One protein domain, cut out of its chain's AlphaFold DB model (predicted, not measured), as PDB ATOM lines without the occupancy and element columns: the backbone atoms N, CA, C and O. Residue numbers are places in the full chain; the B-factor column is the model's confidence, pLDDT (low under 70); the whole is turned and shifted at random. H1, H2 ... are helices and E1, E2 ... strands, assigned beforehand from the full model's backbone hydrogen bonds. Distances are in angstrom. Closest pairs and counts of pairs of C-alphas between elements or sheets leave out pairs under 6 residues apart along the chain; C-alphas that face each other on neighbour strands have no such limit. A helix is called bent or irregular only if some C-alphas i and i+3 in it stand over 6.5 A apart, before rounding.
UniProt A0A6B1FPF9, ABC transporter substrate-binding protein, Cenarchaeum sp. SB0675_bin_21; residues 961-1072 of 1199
ATOM      1  N   PRO A 961     300.928 110.877 333.043       82.31
ATOM      2  CA  PRO A 961     301.694 110.732 331.809       82.31
ATOM      3  C   PRO A 961     301.283 111.779 330.771       82.31
ATOM      4  O   PRO A 961     300.105 112.135 330.660       82.31
ATOM      5  N   GLN A 962     302.234 112.237 329.952       83.25
ATOM      6  CA  GLN A 962     301.982 113.296 328.964       83.25
ATOM      7  C   GLN A 962     300.906 112.919 327.931       83.25
ATOM      8  O   GLN A 962     300.217 113.794 327.408       83.25
ATOM      9  N   ILE A 963     300.698 111.622 327.669       83.00
ATOM     10  CA  ILE A 963     299.598 111.162 326.812       83.00
ATOM     11  C   ILE A 963     298.222 111.443 327.436       83.00
ATOM     12  O   ILE A 963     297.315 111.862 326.720       83.00
ATOM     13  N   HIS A 964     298.062 111.287 328.754       86.06
ATOM     14  CA  HIS A 964     296.810 111.615 329.442       86.06
ATOM     15  C   HIS A 964     296.600 113.124 329.505       86.06
ATOM     16  O   HIS A 964     295.508 113.587 329.202       86.06
ATOM     17  N   GLN A 965     297.657 113.897 329.764       88.19
ATOM     18  CA  GLN A 965     297.591 115.361 329.711       88.19
ATOM     19  C   GLN A 965     297.116 115.856 328.330       88.19
ATOM     20  O   GLN A 965     296.204 116.678 328.233       88.19
ATOM     21  N   PHE A 966     297.659 115.290 327.247       91.00
ATOM     22  CA  PHE A 966     297.197 115.547 325.880       91.00
ATOM     23  C   PHE A 966     295.716 115.180 325.670       91.00
ATOM     24  O   PHE A 966     294.963 115.968 325.091       91.00
ATOM     25  N   LEU A 967     295.278 114.000 326.122       90.69
ATOM     26  CA  LEU A 967     293.882 113.566 325.981       90.69
ATOM     27  C   LEU A 967     292.918 114.465 326.766       90.69
ATOM     28  O   LEU A 967     291.820 114.748 326.276       90.69
ATOM     29  N   THR A 968     293.335 114.942 327.935       92.31
ATOM     30  CA  THR A 968     292.600 115.900 328.765       92.31
ATOM     31  C   THR A 968     292.463 117.244 328.057       92.31
ATOM     32  O   THR A 968     291.344 117.744 327.928       92.31
ATOM     33  N   ILE A 969     293.547 117.771 327.472       94.31
ATOM     34  CA  ILE A 969     293.487 118.972 326.622       94.31
ATOM     35  C   ILE A 969     292.498 118.765 325.470       94.31
ATOM     36  O   ILE A 969     291.627 119.601 325.246       94.31
ATOM     37  N   MET A 970     292.582 117.644 324.745       95.00
ATOM     38  CA  MET A 970     291.667 117.373 323.631       95.00
ATOM     39  C   MET A 970     290.201 117.321 324.081       95.00
ATOM     40  O   MET A 970     289.337 117.798 323.347       95.00
ATOM     41  N   HIS A 971     289.899 116.781 325.266       94.19
ATOM     42  CA  HIS A 971     288.545 116.824 325.827       94.19
ATOM     43  C   HIS A 971     288.098 118.255 326.129       94.19
ATOM     44  O   HIS A 971     287.011 118.641 325.705       94.19
ATOM     45  N   MET A 972     288.941 119.057 326.786       95.31
ATOM     46  CA  MET A 972     288.643 120.464 327.086       95.31
ATOM     47  C   MET A 972     288.362 121.263 325.806       95.31
ATOM     48  O   MET A 972     287.332 121.925 325.708       95.31
ATOM     49  N   LEU A 973     289.219 121.123 324.790       95.81
ATOM     50  CA  LEU A 973     289.065 121.805 323.503       95.81
ATOM     51  C   LEU A 973     287.818 121.346 322.731       95.81
ATOM     52  O   LEU A 973     287.164 122.161 322.082       95.81
ATOM     53  N   ASN A 974     287.480 120.053 322.778       94.38
ATOM     54  CA  ASN A 974     286.306 119.511 322.087       94.38
ATOM     55  C   ASN A 974     284.988 119.915 322.754       94.38
ATOM     56  O   ASN A 974     284.025 120.209 322.040       94.38
ATOM     57  N   ASP A 975     284.941 119.936 324.089       93.19
ATOM     58  CA  ASP A 975     283.760 120.362 324.849       93.19
ATOM     59  C   ASP A 975     283.372 121.805 324.496       93.19
ATOM     60  O   ASP A 975     282.191 122.100 324.290       93.19
ATOM     61  N   ASP A 976     284.380 122.656 324.300       94.12
ATOM     62  CA  ASP A 976     284.220 124.063 323.930       94.12
ATOM     63  C   ASP A 976     284.216 124.300 322.405       94.12
ATOM     64  O   ASP A 976     284.087 125.433 321.944       94.12
ATOM     65  N   GLN A 977     284.289 123.233 321.596       95.38
ATOM     66  CA  GLN A 977     284.263 123.270 320.124       95.38
ATOM     67  C   GLN A 977     285.360 124.154 319.495       95.38
ATOM     68  O   GLN A 977     285.134 124.828 318.483       95.38
ATOM     69  N   ILE A 978     286.568 124.131 320.062       97.25
ATOM     70  CA  ILE A 978     287.720 124.881 319.551       97.25
ATOM     71  C   ILE A 978     288.243 124.247 318.257       97.25
ATOM     72  O   ILE A 978     288.621 123.078 318.218       97.25
ATOM     73  N   THR A 979     288.302 125.042 317.184       95.81
ATOM     74  CA  THR A 979     288.790 124.616 315.855       95.81
ATOM     75  C   THR A 979     290.030 125.379 315.391       95.81
ATOM     76  O   THR A 979     290.620 125.023 314.372       95.81
ATOM     77  N   SER A 980     290.416 126.431 316.112       97.12
ATOM     78  CA  SER A 980     291.615 127.230 315.859       97.12
ATOM     79  C   SER A 980     292.333 127.487 317.181       97.12
ATOM     80  O   SER A 980     291.763 128.108 318.071       97.12
ATOM     81  N   LEU A 981     293.561 127.002 317.325       97.94
ATOM     82  CA  LEU A 981     294.302 127.018 318.583       97.94
ATOM     83  C   LEU A 981     295.651 127.716 318.409       97.94
ATOM     84  O   LEU A 981     296.413 127.389 317.494       97.94
ATOM     85  N   LEU A 982     295.952 128.651 319.307       97.69
ATOM     86  CA  LEU A 982     297.308 129.129 319.550       97.69
ATOM     87  C   LEU A 982     297.878 128.385 320.759       97.69
ATOM     88  O   LEU A 982     297.278 128.402 321.826       97.69
ATOM     89  N   ILE A 983     299.035 127.756 320.597       96.44
ATOM     90  CA  ILE A 983     299.790 127.145 321.689       96.44
ATOM     91  C   ILE A 983     300.950 128.070 322.034       96.44
ATOM     92  O   ILE A 983     301.728 128.413 321.144       96.44
ATOM     93  N   ILE A 984     301.067 128.444 323.304       94.81
ATOM     94  CA  ILE A 984     302.215 129.167 323.852       94.81
ATOM     95  C   ILE A 984     303.000 128.176 324.713       94.81
ATOM     96  O   ILE A 984     302.444 127.577 325.633       94.81
ATOM     97  N   GLN A 985     304.271 127.965 324.382       90.25
ATOM     98  CA  GLN A 985     305.146 126.993 325.040       90.25
ATOM     99  C   GLN A 985     306.532 127.605 325.244       90.25
ATOM    100  O   GLN A 985     307.016 128.329 324.371       90.25
ATOM    101  N   SER A 986     307.199 127.292 326.352       83.19
ATOM    102  CA  SER A 986     308.606 127.661 326.508       83.19
ATOM    103  C   SER A 986     309.499 126.875 325.527       83.19
ATOM    104  O   SER A 986     309.111 125.860 324.940       83.19
ATOM    105  N   ASN A 987     310.725 127.353 325.313       80.50
ATOM    106  CA  ASN A 987     311.725 126.675 324.488       80.50
ATOM    107  C   ASN A 987     312.335 125.442 325.168       80.50
ATOM    108  O   ASN A 987     313.083 124.714 324.513       80.50
ATOM    109  N   ASN A 988     312.021 125.181 326.443       67.94
ATOM    110  CA  ASN A 988     312.408 123.925 327.065       67.94
ATOM    111  C   ASN A 988     311.579 122.781 326.443       67.94
ATOM    112  O   ASN A 988     310.417 122.930 326.072       67.94
ATOM    113  N   ASN A 989     312.204 121.630 326.235       67.62
ATOM    114  CA  ASN A 989     311.601 120.505 325.512       67.62
ATOM    115  C   ASN A 989     310.661 119.652 326.388       67.62
ATOM    116  O   ASN A 989     310.203 118.594 325.953       67.62
ATOM    117  N   THR A 990     310.355 120.093 327.612       69.31
ATOM    118  CA  THR A 990     309.669 119.284 328.635       69.31
ATOM    119  C   THR A 990     308.250 118.876 328.230       69.31
ATOM    120  O   THR A 990     307.821 117.767 328.543       69.31
ATOM    121  N   THR A 991     307.536 119.722 327.482       76.62
ATOM    122  CA  THR A 991     306.153 119.491 327.015       76.62
ATOM    123  C   THR A 991     306.062 119.130 325.525       76.62
ATOM    124  O   THR A 991     304.970 119.074 324.950       76.62
ATOM    125  N   ASP A 992     307.192 118.818 324.876       81.62
ATOM    126  CA  ASP A 992     307.240 118.559 323.433       81.62
ATOM    127  C   ASP A 992     306.423 117.330 323.005       81.62
ATOM    128  O   ASP A 992     305.875 117.323 321.900       81.62
ATOM    129  N   ILE A 993     306.283 116.292 323.842       82.56
ATOM    130  CA  ILE A 993     305.429 115.142 323.493       82.56
ATOM    131  C   ILE A 993     303.954 115.556 323.456       82.56
ATOM    132  O   ILE A 993     303.237 115.130 322.544       82.56
ATOM    133  N   ILE A 994     303.498 116.410 324.379       88.56
ATOM    134  CA  ILE A 994     302.129 116.955 324.361       88.56
ATOM    135  C   ILE A 994     301.914 117.739 323.064       88.56
ATOM    136  O   ILE A 994     300.963 117.467 322.325       88.56
ATOM    137  N   LEU A 995     302.841 118.648 322.736       89.88
ATOM    138  CA  LEU A 995     302.772 119.438 321.510       89.88
ATOM    139  C   LEU A 995     302.738 118.552 320.256       89.88
ATOM    140  O   LEU A 995     301.883 118.739 319.389       89.88
ATOM    141  N   ASN A 996     303.641 117.579 320.144       89.88
ATOM    142  CA  ASN A 996     303.734 116.701 318.974       89.88
ATOM    143  C   ASN A 996     302.450 115.881 318.766       89.88
ATOM    144  O   ASN A 996     302.008 115.681 317.627       89.88
ATOM    145  N   ASN A 997     301.816 115.441 319.858       91.25
ATOM    146  CA  ASN A 997     300.521 114.770 319.797       91.25
ATOM    147  C   ASN A 997     299.395 115.723 319.376       91.25
ATOM    148  O   ASN A 997     298.578 115.334 318.538       91.25
ATOM    149  N   LEU A 998     299.374 116.970 319.862       93.12
ATOM    150  CA  LEU A 998     298.420 117.992 319.409       93.12
ATOM    151  C   LEU A 998     298.572 118.280 317.912       93.12
ATOM    152  O   LEU A 998     297.588 118.213 317.180       93.12
ATOM    153  N   VAL A 999     299.797 118.505 317.428       91.31
ATOM    154  CA  VAL A 999     300.087 118.740 316.000       91.31
ATOM    155  C   VAL A 999     299.595 117.582 315.123       91.31
ATOM    156  O   VAL A 999     299.121 117.805 314.011       91.31
ATOM    157  N   SER A1000     299.687 116.349 315.621       92.06
ATOM    158  CA  SER A1000     299.306 115.151 314.866       92.06
ATOM    159  C   SER A1000     297.801 114.855 314.878       92.06
ATOM    160  O   SER A1000     297.312 114.206 313.955       92.06
ATOM    161  N   ASN A1001     297.068 115.294 315.908       93.44
ATOM    162  CA  ASN A1001     295.693 114.843 316.167       93.44
ATOM    163  C   ASN A1001     294.644 115.968 316.245       93.44
ATOM    164  O   ASN A1001     293.447 115.677 316.200       93.44
ATOM    165  N   PHE A1002     295.045 117.235 316.366       94.81
ATOM    166  CA  PHE A1002     294.107 118.355 316.436       94.81
ATOM    167  C   PHE A1002     293.487 118.637 315.057       94.81
ATOM    168  O   PHE A1002     294.168 119.021 314.105       94.81
ATOM    169  N   ASN A1003     292.169 118.457 314.943       86.94
ATOM    170  CA  ASN A1003     291.418 118.652 313.699       86.94
ATOM    171  C   ASN A1003     291.019 120.127 313.520       86.94
ATOM    172  O   ASN A1003     289.840 120.475 313.576       86.94
ATOM    173  N   GLY A1004     292.010 120.994 313.310       89.81
ATOM    174  CA  GLY A1004     291.815 122.439 313.229       89.81
ATOM    175  C   GLY A1004     293.058 123.203 312.775       89.81
ATOM    176  O   GLY A1004     294.067 122.611 312.392       89.81
ATOM    177  N   LEU A1005     292.989 124.535 312.796       93.31
ATOM    178  CA  LEU A1005     294.169 125.376 312.602       93.31
ATOM    179  C   LEU A1005     294.967 125.416 313.906       93.31
ATOM    180  O   LEU A1005     294.439 125.837 314.927       93.31
ATOM    181  N   LEU A1006     296.239 125.039 313.865       95.62
ATOM    182  CA  LEU A1006     297.129 125.075 315.021       95.62
ATOM    183  C   LEU A1006     298.313 125.997 314.713       95.62
ATOM    184  O   LEU A1006     298.986 125.820 313.699       95.62
ATOM    185  N   ASN A1007     298.540 126.994 315.567       96.25
ATOM    186  CA  ASN A1007     299.751 127.815 315.563       96.25
ATOM    187  C   ASN A1007     300.519 127.586 316.859       96.25
ATOM    188  O   ASN A1007     299.919 127.527 317.928       96.25
ATOM    189  N   VAL A1008     301.840 127.473 316.753       94.56
ATOM    190  CA  VAL A1008     302.733 127.289 317.898       94.56
ATOM    191  C   VAL A1008     303.608 128.521 318.011       94.56
ATOM    192  O   VAL A1008     304.309 128.875 317.063       94.56
ATOM    193  N   GLN A1009     303.569 129.148 319.174       94.44
ATOM    194  CA  GLN A1009     304.473 130.203 319.570       94.44
ATOM    195  C   GLN A1009     305.393 129.654 320.656       94.44
ATOM    196  O   GLN A1009     304.929 129.255 321.722       94.44
ATOM    197  N   ARG A1010     306.697 129.652 320.373       91.81
ATOM    198  CA  ARG A1010     307.712 129.356 321.379       91.81
ATOM    199  C   ARG A1010     308.371 130.628 321.885       91.81
ATOM    200  O   ARG A1010     308.518 131.568 321.102       91.81
ATOM    201  N   TYR A1011     308.771 130.627 323.151       88.44
ATOM    202  CA  TYR A1011     309.527 131.717 323.763       88.44
ATOM    203  C   TYR A1011     310.748 131.193 324.527       88.44
ATOM    204  O   TYR A1011     310.738 130.081 325.055       88.44
ATOM    205  N   ALA A1012     311.835 131.957 324.525       83.62
ATOM    206  CA  ALA A1012     313.035 131.680 325.305       83.62
ATOM    207  C   ALA A1012     312.888 132.219 326.732       83.62
ATOM    208  O   ALA A1012     312.072 133.102 326.969       83.62
ATOM    209  N   ALA A1013     313.701 131.715 327.668       69.06
ATOM    210  CA  ALA A1013     313.677 132.180 329.057       69.06
ATOM    211  C   ALA A1013     313.843 133.706 329.162       69.06
ATOM    212  O   ALA A1013     313.243 134.307 330.030       69.06
ATOM    213  N   ASN A1014     314.578 134.327 328.231       73.44
ATOM    214  CA  ASN A1014     314.819 135.768 328.169       73.44
ATOM    215  C   ASN A1014     313.792 136.598 327.382       73.44
ATOM    216  O   ASN A1014     313.969 137.810 327.255       73.44
ATOM    217  N   ASP A1015     312.736 135.988 326.839       71.38
ATOM    218  CA  ASP A1015     311.653 136.742 326.209       71.38
ATOM    219  C   ASP A1015     310.755 137.377 327.283       71.38
ATOM    220  O   ASP A1015     310.276 136.704 328.189       71.38
ATOM    221  N   THR A1016     310.450 138.671 327.151       81.62
ATOM    222  CA  THR A1016     309.511 139.346 328.069       81.62
ATOM    223  C   THR A1016     308.070 138.866 327.852       81.62
ATOM    224  O   THR A1016     307.633 138.682 326.709       81.62
ATOM    225  N   TYR A1017     307.261 138.758 328.915       86.62
ATOM    226  CA  TYR A1017     305.852 138.350 328.768       86.62
ATOM    227  C   TYR A1017     305.030 139.305 327.890       86.62
ATOM    228  O   TYR A1017     304.151 138.856 327.156       86.62
ATOM    229  N   SER A1018     305.361 140.601 327.859       85.12
ATOM    230  CA  SER A1018     304.738 141.573 326.942       85.12
ATOM    231  C   SER A1018     305.024 141.262 325.465       85.12
ATOM    232  O   SER A1018     304.130 141.337 324.613       85.12
ATOM    233  N   GLN A1019     306.253 140.846 325.136       87.56
ATOM    234  CA  GLN A1019     306.595 140.379 323.792       87.56
ATOM    235  C   GLN A1019     305.836 139.091 323.447       87.56
ATOM    236  O   GLN A1019     305.312 138.960 322.335       87.56
ATOM    237  N   ILE A1020     305.726 138.164 324.403       92.50
ATOM    238  CA  ILE A1020     304.979 136.913 324.243       92.50
ATOM    239  C   ILE A1020     303.506 137.217 323.933       92.50
ATOM    240  O   ILE A1020     302.977 136.725 322.932       92.50
ATOM    241  N   THR A1021     302.846 138.075 324.710       95.31
ATOM    242  CA  THR A1021     301.422 138.387 324.509       95.31
ATOM    243  C   THR A1021     301.169 139.258 323.282       95.31
ATOM    244  O   THR A1021     300.159 139.069 322.611       95.31
ATOM    245  N   THR A1022     302.102 140.129 322.887       94.19
ATOM    246  CA  THR A1022     302.003 140.897 321.631       94.19
ATOM    247  C   THR A1022     302.064 139.984 320.399       94.19
ATOM    248  O   THR A1022     301.294 140.139 319.444       94.19
ATOM    249  N   ASN A1023     302.956 138.991 320.413       94.69
ATOM    250  CA  ASN A1023     303.043 137.990 319.348       94.69
ATOM    251  C   ASN A1023     301.774 137.121 319.291       94.69
ATOM    252  O   ASN A1023     301.250 136.844 318.201       94.69
ATOM    253  N   ALA A1024     301.239 136.763 320.461       96.50
ATOM    254  CA  ALA A1024     299.987 136.029 320.578       96.50
ATOM    255  C   ALA A1024     298.804 136.846 320.034       96.50
ATOM    256  O   ALA A1024     298.027 136.337 319.227       96.50
ATOM    257  N   GLU A1025     298.713 138.132 320.382       96.12
ATOM    258  CA  GLU A1025     297.684 139.067 319.911       96.12
ATOM    259  C   GLU A1025     297.674 139.176 318.383       96.12
ATOM    260  O   GLU A1025     296.612 139.106 317.762       96.12
ATOM    261  N   SER A1026     298.845 139.296 317.750       95.44
ATOM    262  CA  SER A1026     298.969 139.323 316.285       95.44
ATOM    263  C   SER A1026     298.410 138.044 315.646       95.44
ATOM    264  O   SER A1026     297.642 138.091 314.675       95.44
ATOM    265  N   THR A1027     298.728 136.893 316.239       96.44
ATOM    266  CA  THR A1027     298.267 135.583 315.764       96.44
ATOM    267  C   THR A1027     296.757 135.414 315.949       96.44
ATOM    268  O   THR A1027     296.053 135.058 314.997       96.44
ATOM    269  N   ILE A1028     296.229 135.735 317.134       97.38
ATOM    270  CA  ILE A1028     294.799 135.658 317.457       97.38
ATOM    271  C   ILE A1028     293.987 136.646 316.617       97.38
ATOM    272  O   ILE A1028     292.957 136.263 316.063       97.38
ATOM    273  N   SER A1029     294.478 137.869 316.402       95.81
ATOM    274  CA  SER A1029     293.867 138.841 315.481       95.81
ATOM    275  C   SER A1029     293.704 138.258 314.074       95.81
ATOM    276  O   SER A1029     292.656 138.400 313.439       95.81
ATOM    277  N   GLY A1030     294.732 137.559 313.579       94.25
ATOM    278  CA  GLY A1030     294.685 136.843 312.305       94.25
ATOM    279  C   GLY A1030     293.614 135.748 312.277       94.25
ATOM    280  O   GLY A1030     292.862 135.647 311.303       94.25
ATOM    281  N   MET A1031     293.505 134.960 313.350       95.50
ATOM    282  CA  MET A1031     292.501 133.898 313.481       95.50
ATOM    283  C   MET A1031     291.073 134.451 313.547       95.50
ATOM    284  O   MET A1031     290.197 133.958 312.834       95.50
ATOM    285  N   LEU A1032     290.831 135.511 314.320       95.62
ATOM    286  CA  LEU A1032     289.506 136.120 314.489       95.62
ATOM    287  C   LEU A1032     288.952 136.757 313.203       95.62
ATOM    288  O   LEU A1032     287.744 136.936 313.072       95.62
ATOM    289  N   ASN A1033     289.801 137.033 312.206       93.56
ATOM    290  CA  ASN A1033     289.338 137.437 310.873       93.56
ATOM    291  C   ASN A1033     288.649 136.299 310.097       93.56
ATOM    292  O   ASN A1033     287.911 136.566 309.147       93.56
ATOM    293  N   SER A1034     288.922 135.041 310.456       92.75
ATOM    294  CA  SER A1034     288.468 133.850 309.720       92.75
ATOM    295  C   SER A1034     287.565 132.924 310.541       92.75
ATOM    296  O   SER A1034     286.837 132.124 309.955       92.75
ATOM    297  N   TYR A1035     287.593 133.032 311.870       94.19
ATOM    298  CA  TYR A1035     286.891 132.151 312.803       94.19
ATOM    299  C   TYR A1035     286.150 132.962 313.875       94.19
ATOM    300  O   TYR A1035     286.546 134.078 314.201       94.19
ATOM    301  N   SER A1036     285.069 132.411 314.436       93.56
ATOM    302  CA  SER A1036     284.376 133.031 315.575       93.56
ATOM    303  C   SER A1036     285.218 132.948 316.845       93.56
ATOM    304  O   SER A1036     285.901 131.948 317.056       93.56
ATOM    305  N   SER A1037     285.113 133.942 317.726       92.25
ATOM    306  CA  SER A1037     285.880 133.974 318.979       92.25
ATOM    307  C   SER A1037     285.631 132.758 319.878       92.25
ATOM    308  O   SER A1037     286.572 132.240 320.457       92.25
ATOM    309  N   SER A1038     284.412 132.206 319.889       93.75
ATOM    310  CA  SER A1038     284.072 130.974 320.623       93.75
ATOM    311  C   SER A1038     284.678 129.689 320.041       93.75
ATOM    312  O   SER A1038     284.543 128.639 320.643       93.75
ATOM    313  N   SER A1039     285.272 129.745 318.846       96.12
ATOM    314  CA  SER A1039     285.950 128.609 318.192       96.12
ATOM    315  C   SER A1039     287.472 128.777 318.144       96.12
ATOM    316  O   SER A1039     288.167 127.947 317.550       96.12
ATOM    317  N   VAL A1040     287.978 129.876 318.714       97.62
ATOM    318  CA  VAL A1040     289.400 130.196 318.837       97.62
ATOM    319  C   VAL A1040     289.795 130.039 320.304       97.62
ATOM    320  O   VAL A1040     289.050 130.469 321.182       97.62
ATOM    321  N   GLY A1041     290.950 129.435 320.573       97.44
ATOM    322  CA  GLY A1041     291.471 129.293 321.931       97.44
ATOM    323  C   GLY A1041     292.976 129.511 322.034       97.44
ATOM    324  O   GLY A1041     293.693 129.454 321.029       97.44
ATOM    325  N   VAL A1042     293.441 129.729 323.262       98.06
ATOM    326  CA  VAL A1042     294.861 129.797 323.635       98.06
ATOM    327  C   VAL A1042     295.160 128.675 324.627       98.06
ATOM    328  O   VAL A1042     294.444 128.516 325.608       98.06
ATOM    329  N   LEU A1043     296.199 127.884 324.376       96.75
ATOM    330  CA  LEU A1043     296.684 126.849 325.286       96.75
ATOM    331  C   LEU A1043     298.064 127.239 325.813       96.75
ATOM    332  O   LEU A1043     298.997 127.403 325.024       96.75
ATOM    333  N   LEU A1044     298.189 127.331 327.134       93.62
ATOM    334  CA  LEU A1044     299.460 127.489 327.830       93.62
ATOM    335  C   LEU A1044     300.038 126.106 328.144       93.62
ATOM    336  O   LEU A1044     299.458 125.337 328.910       93.62
ATOM    337  N   LEU A1045     301.181 125.791 327.537       89.50
ATOM    338  CA  LEU A1045     302.016 124.638 327.884       89.50
ATOM    339  C   LEU A1045     303.247 125.127 328.650       89.50
ATOM    340  O   LEU A1045     304.386 124.965 328.209       89.50
ATOM    341  N   THR A1046     302.973 125.779 329.775       77.75
ATOM    342  CA  THR A1046     303.938 126.445 330.649       77.75
ATOM    343  C   THR A1046     303.574 126.076 332.083       77.75
ATOM    344  O   THR A1046     302.407 126.233 332.442       77.75
ATOM    345  N   TYR A1047     304.517 125.578 332.881       66.69
ATOM    346  CA  TYR A1047     304.228 125.230 334.275       66.69
ATOM    347  C   TYR A1047     304.240 126.484 335.162       66.69
ATOM    348  O   TYR A1047     303.216 126.805 335.761       66.69
ATOM    349  N   ASP A1048     305.317 127.272 335.111       68.62
ATOM    350  CA  ASP A1048     305.530 128.358 336.085       68.62
ATOM    351  C   ASP A1048     305.135 129.755 335.566       68.62
ATOM    352  O   ASP A1048     304.758 130.633 336.338       68.62
ATOM    353  N   ASP A1049     305.116 129.958 334.243       81.38
ATOM    354  CA  ASP A1049     304.911 131.281 333.618       81.38
ATOM    355  C   ASP A1049     303.435 131.700 333.456       81.38
ATOM    356  O   ASP A1049     303.126 132.778 332.936       81.38
ATOM    357  N   ALA A1050     302.489 130.843 333.848       85.69
ATOM    358  CA  ALA A1050     301.078 131.017 333.506       85.69
ATOM    359  C   ALA A1050     300.478 132.320 334.066       85.69
ATOM    360  O   ALA A1050     299.759 133.017 333.347       85.69
ATOM    361  N   ALA A1051     300.788 132.668 335.321       84.19
ATOM    362  CA  ALA A1051     300.282 133.886 335.958       84.19
ATOM    363  C   ALA A1051     300.771 135.147 335.229       84.19
ATOM    364  O   ALA A1051     299.964 135.997 334.853       84.19
ATOM    365  N   SER A1052     302.066 135.217 334.932       87.12
ATOM    366  CA  SER A1052     302.694 136.374 334.296       87.12
ATOM    367  C   SER A1052     302.266 136.557 332.836       87.12
ATOM    368  O   SER A1052     302.061 137.683 332.379       87.12
ATOM    369  N   ILE A1053     302.051 135.461 332.096       90.94
ATOM    370  CA  ILE A1053     301.494 135.523 330.735       90.94
ATOM    371  C   ILE A1053     300.038 136.019 330.760       90.94
ATOM    372  O   ILE A1053     299.658 136.832 329.915       90.94
ATOM    373  N   LEU A1054     299.217 135.554 331.711       91.44
ATOM    374  CA  LEU A1054     297.828 136.011 331.867       91.44
ATOM    375  C   LEU A1054     297.754 137.494 332.260       91.44
ATOM    376  O   LEU A1054     296.913 138.225 331.735       91.44
ATOM    377  N   GLU A1055     298.650 137.951 333.128       90.06
ATOM    378  CA  GLU A1055     298.778 139.360 333.505       90.06
ATOM    379  C   GLU A1055     299.117 140.235 332.292       90.06
ATOM    380  O   GLU A1055     298.343 141.120 331.919       90.06
ATOM    381  N   ALA A1056     300.191 139.907 331.569       88.81
ATOM    382  CA  ALA A1056     300.588 140.645 330.370       88.81
ATOM    383  C   ALA A1056     299.522 140.612 329.253       88.81
ATOM    384  O   ALA A1056     299.502 141.478 328.372       88.81
ATOM    385  N   ALA A1057     298.634 139.613 329.251       92.75
ATOM    386  CA  ALA A1057     297.553 139.493 328.281       92.75
ATOM    387  C   ALA A1057     296.372 140.431 328.576       92.75
ATOM    388  O   ALA A1057     295.571 140.676 327.666       92.75
ATOM    389  N   LEU A1058     296.267 141.004 329.785       92.44
ATOM    390  CA  LEU A1058     295.221 141.975 330.137       92.44
ATOM    391  C   LEU A1058     295.257 143.214 329.236       92.44
ATOM    392  O   LEU A1058     294.219 143.773 328.879       92.44
ATOM    393  N   HIS A1059     296.458 143.609 328.814       86.50
ATOM    394  CA  HIS A1059     296.684 144.781 327.972       86.50
ATOM    395  C   HIS A1059     296.480 144.523 326.469       86.50
ATOM    396  O   HIS A1059     296.602 145.450 325.666       86.50
ATOM    397  N   GLN A1060     296.151 143.290 326.070       89.75
ATOM    398  CA  GLN A1060     295.907 142.919 324.676       89.75
ATOM    399  C   GLN A1060     294.406 142.793 324.407       89.75
ATOM    400  O   GLN A1060     293.677 142.122 325.133       89.75
ATOM    401  N   ASN A1061     293.919 143.434 323.342       86.19
ATOM    402  CA  ASN A1061     292.478 143.539 323.109       86.19
ATOM    403  C   ASN A1061     291.839 142.207 322.692       86.19
ATOM    404  O   ASN A1061     290.781 141.867 323.212       86.19
ATOM    405  N   ASN A1062     292.416 141.473 321.736       91.88
ATOM    406  CA  ASN A1062     291.770 140.279 321.186       91.88
ATOM    407  C   ASN A1062     291.935 139.035 322.065       91.88
ATOM    408  O   ASN A1062     291.049 138.175 322.065       91.88
ATOM    409  N   LEU A1063     293.022 138.956 322.836       94.56
ATOM    410  CA  LEU A1063     293.285 137.863 323.778       94.56
ATOM    411  C   LEU A1063     292.188 137.674 324.836       94.56
ATOM    412  O   LEU A1063     291.955 136.545 325.258       94.56
ATOM    413  N   GLN A1064     291.472 138.741 325.200       94.31
ATOM    414  CA  GLN A1064     290.404 138.729 326.210       94.31
ATOM    415  C   GLN A1064     289.075 138.126 325.711       94.31
ATOM    416  O   GLN A1064     288.156 137.933 326.502       94.31
ATOM    417  N   TYR A1065     288.929 137.860 324.406       91.31
ATOM    418  CA  TYR A1065     287.665 137.390 323.811       91.31
ATOM    419  C   TYR A1065     287.648 135.901 323.451       91.31
ATOM    420  O   TYR A1065     286.649 135.422 322.906       91.31
ATOM    421  N   VAL A1066     288.745 135.188 323.691       96.31
ATOM    422  CA  VAL A1066     288.916 133.769 323.352       96.31
ATOM    423  C   VAL A1066     289.075 132.945 324.624       96.31
ATOM    424  O   VAL A1066     289.480 133.482 325.653       96.31
ATOM    425  N   ASN A1067     288.758 131.650 324.560       96.69
ATOM    426  CA  ASN A1067     288.919 130.771 325.717       96.69
ATOM    427  C   ASN A1067     290.393 130.408 325.927       96.69
ATOM    428  O   ASN A1067     291.100 130.119 324.955       96.69
ATOM    429  N   TRP A1068     290.841 130.391 327.180       96.88
ATOM    430  CA  TRP A1068     292.198 129.985 327.537       96.88
ATOM    431  C   TRP A1068     292.209 128.664 328.308       96.88
ATOM    432  O   TRP A1068     291.323 128.382 329.113       96.88
ATOM    433  N   TYR A1069     293.244 127.865 328.078       95.88
ATOM    434  CA  TYR A1069     293.413 126.543 328.669       95.88
ATOM    435  C   TYR A1069     294.838 126.376 329.184       95.88
ATOM    436  O   TYR A1069     295.777 126.922 328.603       95.88
ATOM    437  N   GLY A1070     295.009 125.589 330.240       91.25
ATOM    438  CA  GLY A1070     296.315 125.261 330.799       91.25
ATOM    439  C   GLY A1070     296.355 123.873 331.429       91.25
ATOM    440  O   GLY A1070     295.332 123.202 331.596       91.25
ATOM    441  N   LEU A1071     297.561 123.464 331.802       85.50
ATOM    442  CA  LEU A1071     297.841 122.270 332.589       85.50
ATOM    443  C   LEU A1071     298.662 122.667 333.811       85.50
ATOM    444  O   LEU A1071     299.498 123.559 333.725       85.50
ATOM    445  N   SER A1072     298.448 121.969 334.916       80.19
ATOM    446  CA  SER A1072     299.339 122.012 336.067       80.19
ATOM    447  C   SER A1072     299.502 120.608 336.631       80.19
ATOM    448  O   SER A1072     298.548 119.828 336.681       80.19
TER     449      SER A1072
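AT A GLANCE: This is residues 961 to 1072 of the 1199 residues of the protein "ABC transporter substrate-binding protein" of Cenarchaeum sp. SB0675_bin_21 (UniProt A0A6B1FPF9). A twisted, four-stranded parallel sheet makes the middle of a three-layer domain, with helices on both its faces: H1 and H2 cover one face and H3 the other. The short helix H4 packs on the first turns of H3, residues 1017 to 1021, and only grazes the sheet. The printed part has 112 residues, with four named helices and four named strands alternating as H1 E1 H2 E2 H3 E3 H4 E4, and the sheet's order is E2 E1 E3 E4. The class is mixed, helices and strands; the whole is compact, with a radius of gyration of the C-alphas of 13.0 A and spans of 33 by 32 by 18 A.

HOW THE PARTS SIT: Begin at the inner strands E1, residues 980 to 986, and E3, residues 1040 to 1045: they are parallel at 19 degrees, with N 984 and O 1043 2.9 A apart, within hydrogen-bond range. Beside E1 find the edge strand E2, residues 1005 to 1011, parallel at 18 degrees, with N 983 and O 1007 at 2.8 A. Beside E3 is the other edge strand, E4, residues 1067 to 1071, parallel at 20 degrees, with N 1069 and O 1042 at 2.8 A. H1, residues 962 to 975, is over E3 at a height over the sheet of 8.7 A. On the same face H2, residues 989 to 1001, is over E1 at 9.2 A. H1 and H2 touch at a steep tilt of 48 degrees, the C-alphas of Phe 966 and Ile 994 being closest at 5.3 A. On the opposite face H3, residues 1017 to 1032, is over E1 at 9.0 A and runs along the strands. With residues 1017 to 1021 alone it touches H4, residues 1050 to 1057; the closest C-alphas, of Ser 1018 and Ala 1056, are 5.5 A apart. E1, H2, E2 and E3, H4, E4 are strand-helix-strand units, two parallel neighbour strands joined through a helix; E2, H3, E3 is a split one, with E1 between its strands; their crossovers are right-handed. Every O i to N i+4 pair is within hydrogen-bond range in H1, H3 and H4, and 7 of 9 in H2.

IN THESE COORDINATES: Find C-alpha 962 at (301.982, 113.296, 328.964); from there H1 runs 20.0 A to C-alpha 975. E1 covers 20.1 A, H2 19.3 A, E2 20.0 A and E3 16.5 A. H2 is irregular: C-alphas 990 and 993 are 7.8 A apart. H3, the longest helix, covers 21.8 A from C-alpha 1017 at (305.852, 138.350, 328.768). H4 covers 10.6 A, and E4 14.1 A, ending at C-alpha 1071 at (297.841, 122.270, 332.589).

THE WHOLE: The two C-alphas farthest apart, of Pro 961 and Asn 1033, are 36.1 A apart. The printed part has no cut and no long link. Its mean pLDDT is 89.8; look for values under 70 at residues 988 to 990, 1013 and 1047 to 1048.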